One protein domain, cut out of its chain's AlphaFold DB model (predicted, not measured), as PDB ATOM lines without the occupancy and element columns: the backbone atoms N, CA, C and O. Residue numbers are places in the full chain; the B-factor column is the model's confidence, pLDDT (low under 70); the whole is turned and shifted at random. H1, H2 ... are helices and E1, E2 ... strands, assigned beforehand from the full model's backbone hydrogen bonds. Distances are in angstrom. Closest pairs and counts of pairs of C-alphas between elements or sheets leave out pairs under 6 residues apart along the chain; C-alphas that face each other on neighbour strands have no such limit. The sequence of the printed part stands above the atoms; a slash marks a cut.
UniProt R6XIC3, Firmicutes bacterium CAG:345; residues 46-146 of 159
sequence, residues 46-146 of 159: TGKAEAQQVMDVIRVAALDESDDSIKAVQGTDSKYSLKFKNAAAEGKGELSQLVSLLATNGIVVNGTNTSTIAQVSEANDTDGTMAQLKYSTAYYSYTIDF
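This is residues 46 to 146 of the 159 residues of a protein of Firmicutes bacterium CAG:345 (UniProt R6XIC3). One long helix, H1, spans two small sheets: its residues 47 to 55 cover one face of the three-strand sheet E3 E4 E5, and its residues 58 to 63 pack on the hairpin E1 E2. H3 stands about perpendicular to H1 and packs on the edge strand E3 with its residues 94 to 99, while the four-residue H2 is the element with its centre farthest from the mean of the C-alphas, at 16.7 A. The printed part has 101 residues, with three named helices and five named strands in the order H1 E1 E2 H2 H3 E3 E4 E5; both sheets are antiparallel and the class is mixed. It is compact, with a radius of gyration of the C-alphas of 13.1 A and spans of 35 by 28 by 25 A.

H1, residues 46 to 63, begins at C-alpha 46 (18.659, -14.973, 38.158) and is 25.9 A long. E1 is residues 70 to 74, E2 80 to 84 and H2 87 to 90. H3, residues 94 to 104, is 15.6 A long. E3 is residues 116 to 119, E4 132 to 136, and E5 141 to 145, ending at C-alpha 145 (0.321, -12.811, 38.407).

E3, E4 and E5 form a meander, each strand the antiparallel neighbour of the one before, with N 118 and O 134 at 3.0 A and N 135 and O 142 at 2.8 A. H1 and H3 on one face of this sheet make two layers. H1 is over E4 and E5 at a height over the sheet of 9.6 A. H1, with residues 54 to 58 alone, touches H3, about perpendicular at 78 degrees; the closest C-alphas, Val 57 and Leu 102, are 7.0 A apart. In the hairpin E1 and E2, N 71 and O 83 are 2.9 A apart. The closest C-alphas of H1 and E1, Ala 62 and Lys 71, are 4.0 A apart. Every O i to N i+4 pair is within hydrogen-bond range in H1 and H3; H2 is too short for one.

The two C-alphas farthest apart, Thr 76 and Asn 113, are 39.3 A apart. The printed part has no cut. The links H3 to E3 and E3 to E4 are long. Residues 86 to 92 and 121 to 127 have pLDDT under 70.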
ATOM      1  N   THR A  46      18.768 -13.882  37.178       93.25
ATOM      2  CA  THR A  46      18.659 -14.973  38.158       93.25
ATOM      3  C   THR A  46      17.363 -14.870  38.952       93.25
ATOM      4  O   THR A  46      16.579 -15.812  38.940       93.25
ATOM      5  N   GLY A  47      17.064 -13.707  39.541       90.56
ATOM      6  CA  GLY A  47      15.827 -13.533  40.309       90.56
ATOM      7  C   GLY A  47      14.564 -13.723  39.463       90.56
ATOM      8  O   GLY A  47      13.575 -14.267  39.946       90.56
ATOM      9  N   LYS A  48      14.598 -13.338  38.177       92.62
ATOM     10  CA  LYS A  48      13.486 -13.585  37.249       92.62
ATOM     11  C   LYS A  48      13.331 -15.075  36.935       92.62
ATOM     12  O   LYS A  48      12.205 -15.556  36.881       92.62
ATOM     13  N   ALA A  49      14.433 -15.786  36.705       93.88
ATOM     14  CA  ALA A  49      14.416 -17.219  36.426       93.88
ATOM     15  C   ALA A  49      13.893 -18.019  37.628       93.88
ATOM     16  O   ALA A  49      13.049 -18.890  37.456       93.88
ATOM     17  N   GLU A  50      14.316 -17.668  38.843       93.31
ATOM     18  CA  GLU A  50      13.798 -18.273  40.075       93.31
ATOM     19  C   GLU A  50      12.298 -18.001  40.257       93.31
ATOM     20  O   GLU A  50      11.536 -18.921  40.539       93.31
ATOM     21  N   ALA A  51      11.844 -16.759  40.039       91.44
ATOM     22  CA  ALA A  51      10.419 -16.427  40.096       91.44
ATOM     23  C   ALA A  51       9.597 -17.212  39.056       91.44
ATOM     24  O   ALA A  51       8.474 -17.627  39.339       91.44
ATOM     25  N   GLN A  52      10.159 -17.446  37.867       92.44
ATOM     26  CA  GLN A  52       9.531 -18.282  36.844       92.44
ATOM     27  C   GLN A  52       9.449 -19.745  37.295       92.44
ATOM     28  O   GLN A  52       8.399 -20.359  37.157       92.44
ATOM     29  N   GLN A  53      10.512 -20.279  37.898       93.44
ATOM     30  CA  GLN A  53      10.514 -21.637  38.440       93.44
ATOM     31  C   GLN A  53       9.459 -21.808  39.545       93.44
ATOM     32  O   GLN A  53       8.748 -22.811  39.571       93.44
ATOM     33  N   VAL A  54       9.312 -20.808  40.423       93.12
ATOM     34  CA  VAL A  54       8.236 -20.749  41.427       93.12
ATOM     35  C   VAL A  54       6.869 -20.794  40.741       93.12
ATOM     36  O   VAL A  54       6.039 -21.625  41.101       93.12
ATOM     37  N   MET A  55       6.641 -19.948  39.731       91.12
ATOM     38  CA  MET A  55       5.395 -19.933  38.956       91.12
ATOM     39  C   MET A  55       5.100 -21.288  38.305       91.12
ATOM     40  O   MET A  55       3.958 -21.733  38.324       91.12
ATOM     41  N   ASP A  56       6.104 -21.949  37.734       91.88
ATOM     42  CA  ASP A  56       5.913 -23.205  37.010       91.88
ATOM     43  C   ASP A  56       5.554 -24.358  37.959       91.88
ATOM     44  O   ASP A  56       4.626 -25.112  37.668       91.88
ATOM     45  N   VAL A  57       6.198 -24.451  39.130       92.81
ATOM     46  CA  VAL A  57       5.827 -25.431  40.173       92.81
ATOM     47  C   VAL A  57       4.397 -25.209  40.653       92.81
ATOM     48  O   VAL A  57       3.611 -26.152  40.735       92.81
ATOM     49  N   ILE A  58       4.044 -23.954  40.937       91.00
ATOM     50  CA  ILE A  58       2.688 -23.584  41.343       91.00
ATOM     51  C   ILE A  58       1.694 -23.937  40.240       91.00
ATOM     52  O   ILE A  58       0.614 -24.445  40.532       91.00
ATOM     53  N   ARG A  59       2.062 -23.697  38.976       89.06
ATOM     54  CA  ARG A  59       1.195 -23.974  37.838       89.06
ATOM     55  C   ARG A  59       0.877 -25.455  37.715       89.06
ATOM     56  O   ARG A  59      -0.281 -25.808  37.543       89.06
ATOM     57  N   VAL A  60       1.896 -26.301  37.816       90.00
ATOM     58  CA  VAL A  60       1.721 -27.755  37.758       90.00
ATOM     59  C   VAL A  60       0.830 -28.230  38.902       90.00
ATOM     60  O   VAL A  60      -0.140 -28.935  38.650       90.00
ATOM     61  N   ALA A  61       1.098 -27.786  40.132       89.88
ATOM     62  CA  ALA A  61       0.303 -28.185  41.292       89.88
ATOM     63  C   ALA A  61      -1.164 -27.741  41.178       89.88
ATOM     64  O   ALA A  61      -2.068 -28.519  41.443       89.88
ATOM     65  N   ALA A  62      -1.405 -26.511  40.721       89.00
ATOM     66  CA  ALA A  62      -2.750 -25.957  40.605       89.00
ATOM     67  C   ALA A  62      -3.606 -26.572  39.478       89.00
ATOM     68  O   ALA A  62      -4.810 -26.305  39.427       89.00
ATOM     69  N   LEU A  63      -3.001 -27.368  38.589       86.62
ATOM     70  CA  LEU A  63      -3.664 -28.090  37.494       86.62
ATOM     71  C   LEU A  63      -3.772 -29.589  37.729       86.62
ATOM     72  O   LEU A  63      -4.446 -30.264  36.956       86.62
ATOM     73  N   ASP A  64      -3.090 -30.123  38.737       87.44
ATOM     74  CA  ASP A  64      -3.149 -31.547  39.026       87.44
ATOM     75  C   ASP A  64      -4.564 -31.901  39.484       87.44
ATOM     76  O   ASP A  64      -4.992 -31.490  40.556       87.44
ATOM     77  N   GLU A  65      -5.318 -32.647  38.679       82.00
ATOM     78  CA  GLU A  65      -6.683 -33.068  39.012       82.00
ATOM     79  C   GLU A  65      -6.732 -34.017  40.219       82.00
ATOM     80  O   GLU A  65      -7.758 -34.089  40.892       82.00
ATOM     81  N   SER A  66      -5.624 -34.696  40.537       85.06
ATOM     82  CA  SER A  66      -5.543 -35.676  41.627       85.06
ATOM     83  C   SER A  66      -5.323 -35.036  43.002       85.06
ATOM     84  O   SER A  66      -5.601 -35.675  44.019       85.06
ATOM     85  N   ASP A  67      -4.824 -33.796  43.049       84.12
ATOM     86  CA  ASP A  67      -4.524 -33.074  44.289       84.12
ATOM     87  C   ASP A  67      -5.330 -31.774  44.394       84.12
ATOM     88  O   ASP A  67      -5.097 -30.798  43.687       84.12
ATOM     89  N   ASP A  68      -6.301 -31.740  45.306       84.19
ATOM     90  CA  ASP A  68      -7.157 -30.570  45.543       84.19
ATOM     91  C   ASP A  68      -6.568 -29.550  46.530       84.19
ATOM     92  O   ASP A  68      -7.270 -28.619  46.929       84.19
ATOM     93  N   SER A  69      -5.322 -29.720  46.982       84.56
ATOM     94  CA  SER A  69      -4.701 -28.829  47.971       84.56
ATOM     95  C   SER A  69      -4.578 -27.385  47.475       84.56
ATOM     96  O   SER A  69      -4.841 -26.450  48.240       84.56
ATOM     97  N   ILE A  70      -4.224 -27.206  46.202       88.56
ATOM     98  CA  ILE A  70      -4.082 -25.919  45.519       88.56
ATOM     99  C   ILE A  70      -4.701 -26.077  44.135       88.56
ATOM    100  O   ILE A  70      -4.329 -26.991  43.413       88.56
ATOM    101  N   LYS A  71      -5.619 -25.192  43.743       88.31
ATOM    102  CA  LYS A  71      -6.268 -25.228  42.422       88.31
ATOM    103  C   LYS A  71      -6.309 -23.861  41.773       88.31
ATOM    104  O   LYS A  71      -6.503 -22.862  42.460       88.31
ATOM    105  N   ALA A  72      -6.208 -23.808  40.452       88.44
ATOM    106  CA  ALA A  72      -6.571 -22.608  39.712       88.44
ATOM    107  C   ALA A  72      -8.102 -22.506  39.634       88.44
ATOM    108  O   ALA A  72      -8.775 -23.433  39.189       88.44
ATOM    109  N   VAL A  73      -8.660 -21.380  40.071       85.81
ATOM    110  CA  VAL A  73     -10.097 -21.098  40.026       85.81
ATOM    111  C   VAL A  73     -10.315 -19.821  39.238       85.81
ATOM    112  O   VAL A  73      -9.631 -18.825  39.456       85.81
ATOM    113  N   GLN A  74     -11.266 -19.854  38.309       86.75
ATOM    114  CA  GLN A  74     -11.637 -18.686  37.524       86.75
ATOM    115  C   GLN A  74     -12.760 -17.908  38.221       86.75
ATOM    116  O   GLN A  74     -13.784 -18.481  38.599       86.75
ATOM    117  N   GLY A  75     -12.562 -16.603  38.393       80.38
ATOM    118  CA  GLY A  75     -13.583 -15.677  38.873       80.38
ATOM    119  C   GLY A  75     -14.561 -15.253  37.775       80.38
ATOM    120  O   GLY A  75     -14.368 -15.516  36.588       80.38
ATOM    121  N   THR A  76     -15.612 -14.529  38.160       81.81
ATOM    122  CA  THR A  76     -16.638 -14.007  37.236       81.81
ATOM    123  C   THR A  76     -16.066 -13.083  36.150       81.81
ATOM    124  O   THR A  76     -16.658 -12.930  35.085       81.81
ATOM    125  N   ASP A  77     -14.905 -12.475  36.392       82.81
ATOM    126  CA  ASP A  77     -14.186 -11.618  35.446       82.81
ATOM    127  C   ASP A  77     -13.256 -12.395  34.495       82.81
ATOM    128  O   ASP A  77     -12.439 -11.788  33.801       82.81
ATOM    129  N   SER A  78     -13.382 -13.726  34.446       81.25
ATOM    130  CA  SER A  78     -12.532 -14.639  33.666       81.25
ATOM    131  C   SER A  78     -11.052 -14.637  34.070       81.25
ATOM    132  O   SER A  78     -10.228 -15.220  33.360       81.25
ATOM    133  N   LYS A  79     -10.693 -14.025  35.205       84.94
ATOM    134  CA  LYS A  79      -9.331 -14.087  35.744       84.94
ATOM    135  C   LYS A  79      -9.169 -15.293  36.651       84.94
ATOM    136  O   LYS A  79     -10.087 -15.664  37.378       84.94
ATOM    137  N   TYR A  80      -7.982 -15.879  36.620       87.12
ATOM    138  CA  TYR A  80      -7.628 -16.988  37.494       87.12
ATOM    139  C   TYR A  80      -6.988 -16.507  38.801       87.12
ATOM    140  O   TYR A  80      -6.189 -15.571  38.825       87.12
ATOM    141  N   SER A  81      -7.310 -17.194  39.889       88.44
ATOM    142  CA  SER A  81      -6.630 -17.107  41.178       88.44
ATOM    143  C   SER A  81      -6.328 -18.514  41.689       88.44
ATOM    144  O   SER A  81      -6.959 -19.491  41.284       88.44
ATOM    145  N   LEU A  82      -5.336 -18.643  42.564       88.75
ATOM    146  CA  LEU A  82      -5.110 -19.895  43.278       88.75
ATOM    147  C   LEU A  82      -6.107 -19.989  44.416       88.75
ATOM    148  O   LEU A  82      -6.237 -19.038  45.175       88.75
ATOM    149  N   LYS A  83      -6.763 -21.127  44.571       86.75
ATOM    150  CA  LYS A  83      -7.592 -21.454  45.720       86.75
ATOM    151  C   LYS A  83      -6.915 -22.548  46.519       86.75
ATOM    152  O   LYS A  83      -6.486 -23.553  45.955       86.75
ATOM    153  N   PHE A  84      -6.853 -22.353  47.824       85.56
ATOM    154  CA  PHE A  84      -6.259 -23.310  48.743       85.56
ATOM    155  C   PHE A  84      -7.365 -24.079  49.464       85.56
ATOM    156  O   PHE A  84      -8.390 -23.510  49.858       85.56
ATOM    157  N   LYS A  85      -7.187 -25.389  49.648       82.69
ATOM    158  CA  LYS A  85      -8.127 -26.187  50.441       82.69
ATOM    159  C   LYS A  85      -8.067 -25.717  51.897       82.69
ATOM    160  O   LYS A  85      -7.058 -25.909  52.569       82.69
ATOM    161  N   ASN A  86      -9.157 -25.067  52.315       66.12
ATOM    162  CA  ASN A  86      -9.424 -24.391  53.588       66.12
ATOM    163  C   ASN A  86      -8.319 -24.499  54.666       66.12
ATOM    164  O   ASN A  86      -8.193 -25.522  55.344       66.12
ATOM    165  N   ALA A  87      -7.615 -23.387  54.908       56.94
ATOM    166  CA  ALA A  87      -6.620 -23.205  55.973       56.94
ATOM    167  C   ALA A  87      -7.150 -23.504  57.396       56.94
ATOM    168  O   ALA A  87      -6.373 -23.767  58.316       56.94
ATOM    169  N   ALA A  88      -8.476 -23.500  57.591       49.34
ATOM    170  CA  ALA A  88      -9.128 -23.677  58.890       49.34
ATOM    171  C   ALA A  88      -9.146 -25.126  59.421       49.34
ATOM    172  O   ALA A  88      -9.239 -25.315  60.631       49.34
ATOM    173  N   ALA A  89      -9.051 -26.145  58.557       50.00
ATOM    174  CA  ALA A  89      -9.039 -27.551  58.991       50.00
ATOM    175  C   ALA A  89      -7.621 -28.071  59.309       50.00
ATOM    176  O   ALA A  89      -7.482 -29.025  60.069       50.00
ATOM    177  N   GLU A  90      -6.578 -27.418  58.777       49.94
ATOM    178  CA  GLU A  90      -5.172 -27.810  58.976       49.94
ATOM    179  C   GLU A  90      -4.308 -26.759  59.698       49.94
ATOM    180  O   GLU A  90      -3.118 -26.981  59.917       49.94
ATOM    181  N   GLY A  91      -4.874 -25.609  60.083       50.94
ATOM    182  CA  GLY A  91      -4.168 -24.566  60.840       50.94
ATOM    183  C   GLY A  91      -2.985 -23.921  60.103       50.94
ATOM    184  O   GLY A  91      -2.175 -23.238  60.729       50.94
ATOM    185  N   LYS A  92      -2.859 -24.134  58.788       57.44
ATOM    186  CA  LYS A  92      -1.797 -23.577  57.942       57.44
ATOM    187  C   LYS A  92      -2.409 -22.578  56.969       57.44
ATOM    188  O   LYS A  92      -3.240 -22.962  56.159       57.44
ATOM    189  N   GLY A  93      -1.984 -21.314  57.043       75.94
ATOM    190  CA  GLY A  93      -2.378 -20.290  56.069       75.94
ATOM    191  C   GLY A  93      -1.894 -20.614  54.651       75.94
ATOM    192  O   GLY A  93      -0.951 -21.389  54.469       75.94
ATOM    193  N   GLU A  94      -2.495 -19.966  53.659       80.50
ATOM    194  CA  GLU A  94      -2.273 -20.139  52.216       80.50
ATOM    195  C   GLU A  94      -0.781 -20.043  51.864       80.50
ATOM    196  O   GLU A  94      -0.212 -20.891  51.175       80.50
ATOM    197  N   LEU A  95      -0.096 -19.045  52.436       83.75
ATOM    198  CA  LEU A  95       1.345 -18.875  52.262       83.75
ATOM    199  C   LEU A  95       2.149 -20.046  52.828       83.75
ATOM    200  O   LEU A  95       3.147 -20.436  52.231       83.75
ATOM    201  N   SER A  96       1.732 -20.632  53.949       84.50
ATOM    202  CA  SER A  96       2.433 -21.781  54.528       84.50
ATOM    203  C   SER A  96       2.275 -23.036  53.673       84.50
ATOM    204  O   SER A  96       3.222 -23.818  53.580       84.50
ATOM    205  N   GLN A  97       1.108 -23.243  53.060       85.81
ATOM    206  CA  GLN A  97       0.884 -24.352  52.129       85.81
ATOM    207  C   GLN A  97       1.735 -24.178  50.870       85.81
ATOM    208  O   GLN A  97       2.403 -25.117  50.441       85.81
ATOM    209  N   LEU A  98       1.813 -22.952  50.350       88.06
ATOM    210  CA  LEU A  98       2.643 -22.632  49.196       88.06
ATOM    211  C   LEU A  98       4.140 -22.832  49.469       88.06
ATOM    212  O   LEU A  98       4.838 -23.448  48.666       88.06
ATOM    213  N   VAL A  99       4.632 -22.368  50.626       90.00
ATOM    214  CA  VAL A  99       6.017 -22.619  51.065       90.00
ATOM    215  C   VAL A  99       6.288 -24.125  51.160       90.00
ATOM    216  O   VAL A  99       7.346 -24.578  50.729       90.00
ATOM    217  N   SER A 100       5.338 -24.910  51.678       88.38
ATOM    218  CA  SER A 100       5.478 -26.368  51.768       88.38
ATOM    219  C   SER A 100       5.529 -27.031  50.390       88.38
ATOM    220  O   SER A 100       6.373 -27.897  50.176       88.38
ATOM    221  N   LEU A 101       4.666 -26.622  49.453       89.81
ATOM    222  CA  LEU A 101       4.673 -27.126  48.076       89.81
ATOM    223  C   LEU A 101       6.024 -26.861  47.402       89.81
ATOM    224  O   LEU A 101       6.616 -27.759  46.799       89.81
ATOM    225  N   LEU A 102       6.508 -25.625  47.510       91.00
ATOM    226  CA  LEU A 102       7.774 -25.199  46.921       91.00
ATOM    227  C   LEU A 102       8.937 -26.011  47.493       91.00
ATOM    228  O   LEU A 102       9.738 -26.542  46.725       91.00
ATOM    229  N   ALA A 103       8.977 -26.193  48.815       91.31
ATOM    230  CA  ALA A 103      10.018 -26.969  49.478       91.31
ATOM    231  C   ALA A 103      10.022 -28.441  49.034       91.31
ATOM    232  O   ALA A 103      11.093 -28.985  48.759       91.31
ATOM    233  N   THR A 104       8.849 -29.071  48.890       90.62
ATOM    234  CA  THR A 104       8.721 -30.440  48.351       90.62
ATOM    235  C   THR A 104       9.271 -30.547  46.926       90.62
ATOM    236  O   THR A 104       9.859 -31.563  46.567       90.62
ATOM    237  N   ASN A 105       9.155 -29.477  46.137       90.50
ATOM    238  CA  ASN A 105       9.697 -29.377  44.779       90.50
ATOM    239  C   ASN A 105      11.135 -28.814  44.732       90.50
ATOM    240  O   ASN A 105      11.613 -28.399  43.676       90.50
ATOM    241  N   GLY A 106      11.843 -28.790  45.867       89.31
ATOM    242  CA  GLY A 106      13.249 -28.382  45.956       89.31
ATOM    243  C   GLY A 106      13.494 -26.869  45.945       89.31
ATOM    244  O   GLY A 106      14.645 -26.442  45.850       89.31
ATOM    245  N   ILE A 107      12.447 -26.050  46.057       90.69
ATOM    246  CA  ILE A 107      12.532 -24.587  46.089       90.69
ATOM    247  C   ILE A 107      12.344 -24.103  47.528       90.69
ATOM    248  O   ILE A 107      11.254 -24.170  48.089       90.69
ATOM    249  N   VAL A 108      13.408 -23.578  48.135       89.62
ATOM    250  CA  VAL A 108      13.370 -23.065  49.511       89.62
ATOM    251  C   VAL A 108      13.180 -21.551  49.502       89.62
ATOM    252  O   VAL A 108      14.001 -20.816  48.958       89.62
ATOM    253  N   VAL A 109      12.114 -21.089  50.150       88.06
ATOM    254  CA  VAL A 109      11.761 -19.672  50.326       88.06
ATOM    255  C   VAL A 109      11.402 -19.401  51.792       88.06
ATOM    256  O   VAL A 109      11.087 -20.329  52.532       88.06
ATOM    257  N   ASN A 110      11.425 -18.133  52.218       84.81
ATOM    258  CA  ASN A 110      11.107 -17.683  53.585       84.81
ATOM    259  C   ASN A 110      12.022 -18.240  54.704       84.81
ATOM    260  O   ASN A 110      11.649 -18.230  55.875       84.81
ATOM    261  N   GLY A 111      13.233 -18.687  54.369       77.38
ATOM    262  CA  GLY A 111      14.304 -19.012  55.312       77.38
ATOM    263  C   GLY A 111      15.229 -17.825  55.617       77.38
ATOM    264  O   GLY A 111      15.138 -16.743  55.034       77.38
ATOM    265  N   THR A 112      16.171 -18.019  56.545       70.81
ATOM    266  CA  THR A 112      17.179 -17.001  56.880       70.81
ATOM    267  C   THR A 112      18.069 -16.714  55.667       70.81
ATOM    268  O   THR A 112      18.738 -17.612  55.166       70.81
ATOM    269  N   ASN A 113      18.102 -15.456  55.215       71.25
ATOM    270  CA  ASN A 113      18.850 -14.995  54.033       71.25
ATOM    271  C   ASN A 113      18.437 -15.641  52.693       71.25
ATOM    272  O   ASN A 113      19.206 -15.578  51.733       71.25
ATOM    273  N   THR A 114      17.252 -16.251  52.599       79.69
ATOM    274  CA  THR A 114      16.734 -16.768  51.324       79.69
ATOM    275  C   THR A 114      15.820 -15.751  50.651       79.69
ATOM    276  O   THR A 114      15.438 -14.736  51.237       79.69
ATOM    277  N   SER A 115      15.420 -16.042  49.416       88.25
ATOM    278  CA  SER A 115      14.273 -15.380  48.811       88.25
ATOM    279  C   SER A 115      13.018 -15.575  49.662       88.25
ATOM    280  O   SER A 115      12.885 -16.557  50.400       88.25
ATOM    281  N   THR A 116      12.103 -14.615  49.584       91.12
ATOM    282  CA  THR A 116      10.857 -14.612  50.350       91.12
ATOM    283  C   THR A 116       9.657 -14.519  49.430       91.12
ATOM    284  O   THR A 116       9.701 -13.799  48.429       91.12
ATOM    285  N   ILE A 117       8.566 -15.170  49.812       90.31
ATOM    286  CA  ILE A 117       7.271 -15.037  49.154       90.31
ATOM    287  C   ILE A 117       6.252 -14.402  50.094       90.31
ATOM    288  O   ILE A 117       6.208 -14.717  51.285       90.31
ATOM    289  N   ALA A 118       5.430 -13.514  49.547       87.56
ATOM    290  CA  ALA A 118       4.328 -12.881  50.255       87.56
ATOM    291  C   ALA A 118       3.118 -12.763  49.331       87.56
ATOM    292  O   ALA A 118       3.267 -12.501  48.137       87.56
ATOM    293  N   GLN A 119       1.924 -12.932  49.887       82.19
ATOM    294  CA  GLN A 119       0.683 -12.695  49.162       82.19
ATOM    295  C   GLN A 119       0.584 -11.201  48.858       82.19
ATOM    296  O   GLN A 119       0.861 -10.366  49.725       82.19
ATOM    297  N   VAL A 120       0.205 -10.860  47.630       79.12
ATOM    298  CA  VAL A 120      -0.174  -9.487  47.290       79.12
ATOM    299  C   VAL A 120      -1.680  -9.404  47.474       79.12
ATOM    300  O   VAL A 120      -2.447  -9.785  46.596       79.12
ATOM    301  N   SER A 121      -2.102  -8.999  48.668       68.38
ATOM    302  CA  SER A 121      -3.517  -8.877  49.002       68.38
ATOM    303  C   SER A 121      -4.061  -7.548  48.480       68.38
ATOM    304  O   SER A 121      -3.711  -6.488  49.001       68.38
ATOM    305  N   GLU A 122      -4.972  -7.589  47.513       54.00
ATOM    306  CA  GLU A 122      -5.941  -6.507  47.336       54.00
ATOM    307  C   GLU A 122      -7.135  -6.808  48.256       54.00
ATOM    308  O   GLU A 122      -8.064  -7.485  47.858       54.00
ATOM    309  N   ALA A 123      -7.063  -6.349  49.514       41.47
ATOM    310  CA  ALA A 123      -8.133  -6.367  50.530       41.47
ATOM    311  C   ALA A 123      -8.775  -7.735  50.904       41.47
ATOM    312  O   ALA A 123      -9.505  -8.331  50.133       41.47
ATOM    313  N   ASN A 124      -8.601  -8.151  52.170       46.78
ATOM    314  CA  ASN A 124      -9.395  -9.177  52.881       46.78
ATOM    315  C   ASN A 124      -9.804 -10.412  52.053       46.78
ATOM    316  O   ASN A 124     -10.980 -10.608  51.745       46.78
ATOM    317  N   ASP A 125      -8.840 -11.287  51.770       53.19
ATOM    318  CA  ASP A 125      -9.091 -12.590  51.151       53.19
ATOM    319  C   ASP A 125      -9.758 -13.527  52.172       53.19
ATOM    320  O   ASP A 125      -9.109 -14.273  52.901       53.19
ATOM    321  N   THR A 126     -11.077 -13.408  52.309       54.62
ATOM    322  CA  THR A 126     -11.871 -14.267  53.209       54.62
ATOM    323  C   THR A 126     -12.193 -15.614  52.542       54.62
ATOM    324  O   THR A 126     -12.585 -16.558  53.221       54.62
ATOM    325  N   ASP A 127     -11.972 -15.719  51.226       63.25
ATOM    326  CA  ASP A 127     -12.311 -16.882  50.396       63.25
ATOM    327  C   ASP A 127     -11.136 -17.856  50.177       63.25
ATOM    328  O   ASP A 127     -11.300 -18.880  49.503       63.25
ATOM    329  N   GLY A 128      -9.964 -17.571  50.761       70.38
ATOM    330  CA  GLY A 128      -8.775 -18.427  50.668       70.38
ATOM    331  C   GLY A 128      -8.188 -18.481  49.259       70.38
ATOM    332  O   GLY A 128      -7.714 -19.538  48.820       70.38
ATOM    333  N   THR A 129      -8.281 -17.371  48.520       79.12
ATOM    334  CA  THR A 129      -7.744 -17.253  47.163       79.12
ATOM    335  C   THR A 129      -6.415 -16.484  47.122       79.12
ATOM    336  O   THR A 129      -5.913 -15.999  48.130       79.12
ATOM    337  N   MET A 130      -5.744 -16.459  45.970       84.19
ATOM    338  CA  MET A 130      -4.537 -15.666  45.738       84.19
ATOM    339  C   MET A 130      -4.414 -15.348  44.250       84.19
ATOM    340  O   MET A 130      -4.098 -16.220  43.444       84.19
ATOM    341  N   ALA A 131      -4.649 -14.091  43.876       84.38
ATOM    342  CA  ALA A 131      -4.496 -13.633  42.492       84.38
ATOM    343  C   ALA A 131      -3.038 -13.295  42.138       84.38
ATOM    344  O   ALA A 131      -2.615 -13.444  40.992       84.38
ATOM    345  N   GLN A 132      -2.254 -12.857  43.126       88.06
ATOM    346  CA  GLN A 132      -0.879 -12.416  42.927       88.06
ATOM    347  C   GLN A 132       0.027 -12.827  44.090       88.06
ATOM    348  O   GLN A 132      -0.345 -12.759  45.266       88.06
ATOM    349  N   LEU A 133       1.264 -13.182  43.748       89.88
ATOM    350  CA  LEU A 133       2.326 -13.511  44.690       89.88
ATOM    351  C   LEU A 133       3.539 -12.614  44.446       89.88
ATOM    352  O   LEU A 133       4.004 -12.455  43.318       89.88
ATOM    353  N   LYS A 134       4.107 -12.055  45.509       91.69
ATOM    354  CA  LYS A 134       5.366 -11.315  45.452       91.69
ATOM    355  C   LYS A 134       6.517 -12.243  45.803       91.69
ATOM    356  O   LYS A 134       6.629 -12.668  46.949       91.69
ATOM    357  N   TYR A 135       7.408 -12.481  44.848       92.06
ATOM    358  CA  TYR A 135       8.706 -13.118  45.069       92.06
ATOM    359  C   TYR A 135       9.770 -12.037  45.269       92.06
ATOM    360  O   TYR A 135       9.927 -11.156  44.426       92.06
ATOM    361  N   SER A 136      10.495 -12.062  46.382       92.56
ATOM    362  CA  SER A 136      11.538 -11.076  46.687       92.56
ATOM    363  C   SER A 136      12.880 -11.752  46.923       92.56
ATOM    364  O   SER A 136      12.981 -12.746  47.631       92.56
ATOM    365  N   THR A 137      13.916 -11.174  46.332       89.31
ATOM    366  CA  THR A 137      15.328 -11.485  46.572       89.31
ATOM    367  C   THR A 137      15.948 -10.356  47.400       89.31
ATOM    368  O   THR A 137      15.295  -9.353  47.682       89.31
ATOM    369  N   ALA A 138      17.241 -10.452  47.719       88.56
ATOM    370  CA  ALA A 138      17.960  -9.377  48.406       88.56
ATOM    371  C   ALA A 138      17.992  -8.036  47.632       88.56
ATOM    372  O   ALA A 138      18.213  -6.994  48.242       88.56
ATOM    373  N   TYR A 139      17.800  -8.051  46.304       88.81
ATOM    374  CA  TYR A 139      17.968  -6.863  45.449       88.81
ATOM    375  C   TYR A 139      16.726  -6.480  44.640       88.81
ATOM    376  O   TYR A 139      16.554  -5.310  44.305       88.81
ATOM    377  N   TYR A 140      15.877  -7.449  44.300       90.00
ATOM    378  CA  TYR A 140      14.734  -7.258  43.406       90.00
ATOM    379  C   TYR A 140      13.505  -7.997  43.909       90.00
ATOM    380  O   TYR A 140      13.622  -9.085  44.476       90.00
ATOM    381  N   SER A 141      12.331  -7.442  43.617       90.44
ATOM    382  CA  SER A 141      11.050  -8.121  43.776       90.44
ATOM    383  C   SER A 141      10.346  -8.294  42.438       90.44
ATOM    384  O   SER A 141      10.428  -7.422  41.572       90.44
ATOM    385  N   TYR A 142       9.611  -9.390  42.314       91.38
ATOM    386  CA  TYR A 142       8.870  -9.801  41.135       91.38
ATOM    387  C   TYR A 142       7.442 -10.129  41.557       91.38
ATOM    388  O   TYR A 142       7.234 -10.796  42.571       91.38
ATOM    389  N   THR A 143       6.471  -9.664  40.780       91.12
ATOM    390  CA  THR A 143       5.073 -10.064  40.941       91.12
ATOM    391  C   THR A 143       4.797 -11.220  39.996       91.12
ATOM    392  O   THR A 143       5.043 -11.126  38.794       91.12
ATOM    393  N   ILE A 144       4.310 -12.309  40.564       89.12
ATOM    394  CA  ILE A 144       3.798 -13.480  39.874       89.12
ATOM    395  C   ILE A 144       2.281 -13.293  39.839       89.12
ATOM    396  O   ILE A 144       1.635 -13.288  40.884       89.12
ATOM    397  N   ASP A 145       1.745 -13.055  38.645       88.12
ATOM    398  CA  ASP A 145       0.321 -12.811  38.407       88.12
ATOM    399  C   ASP A 145      -0.334 -14.081  37.864       88.12
ATOM    400  O   ASP A 145       0.073 -14.601  36.819       88.12
ATOM    401  N   PHE A 146      -1.331 -14.588  38.586       86.44
ATOM    402  CA  PHE A 146      -2.048 -15.803  38.222       86.44
ATOM    403  C   PHE A 146      -3.250 -15.535  37.310       86.44
ATOM    404  O   PHE A 146      -3.822 -16.495  36.812       86.44
TER     405      PHE A 146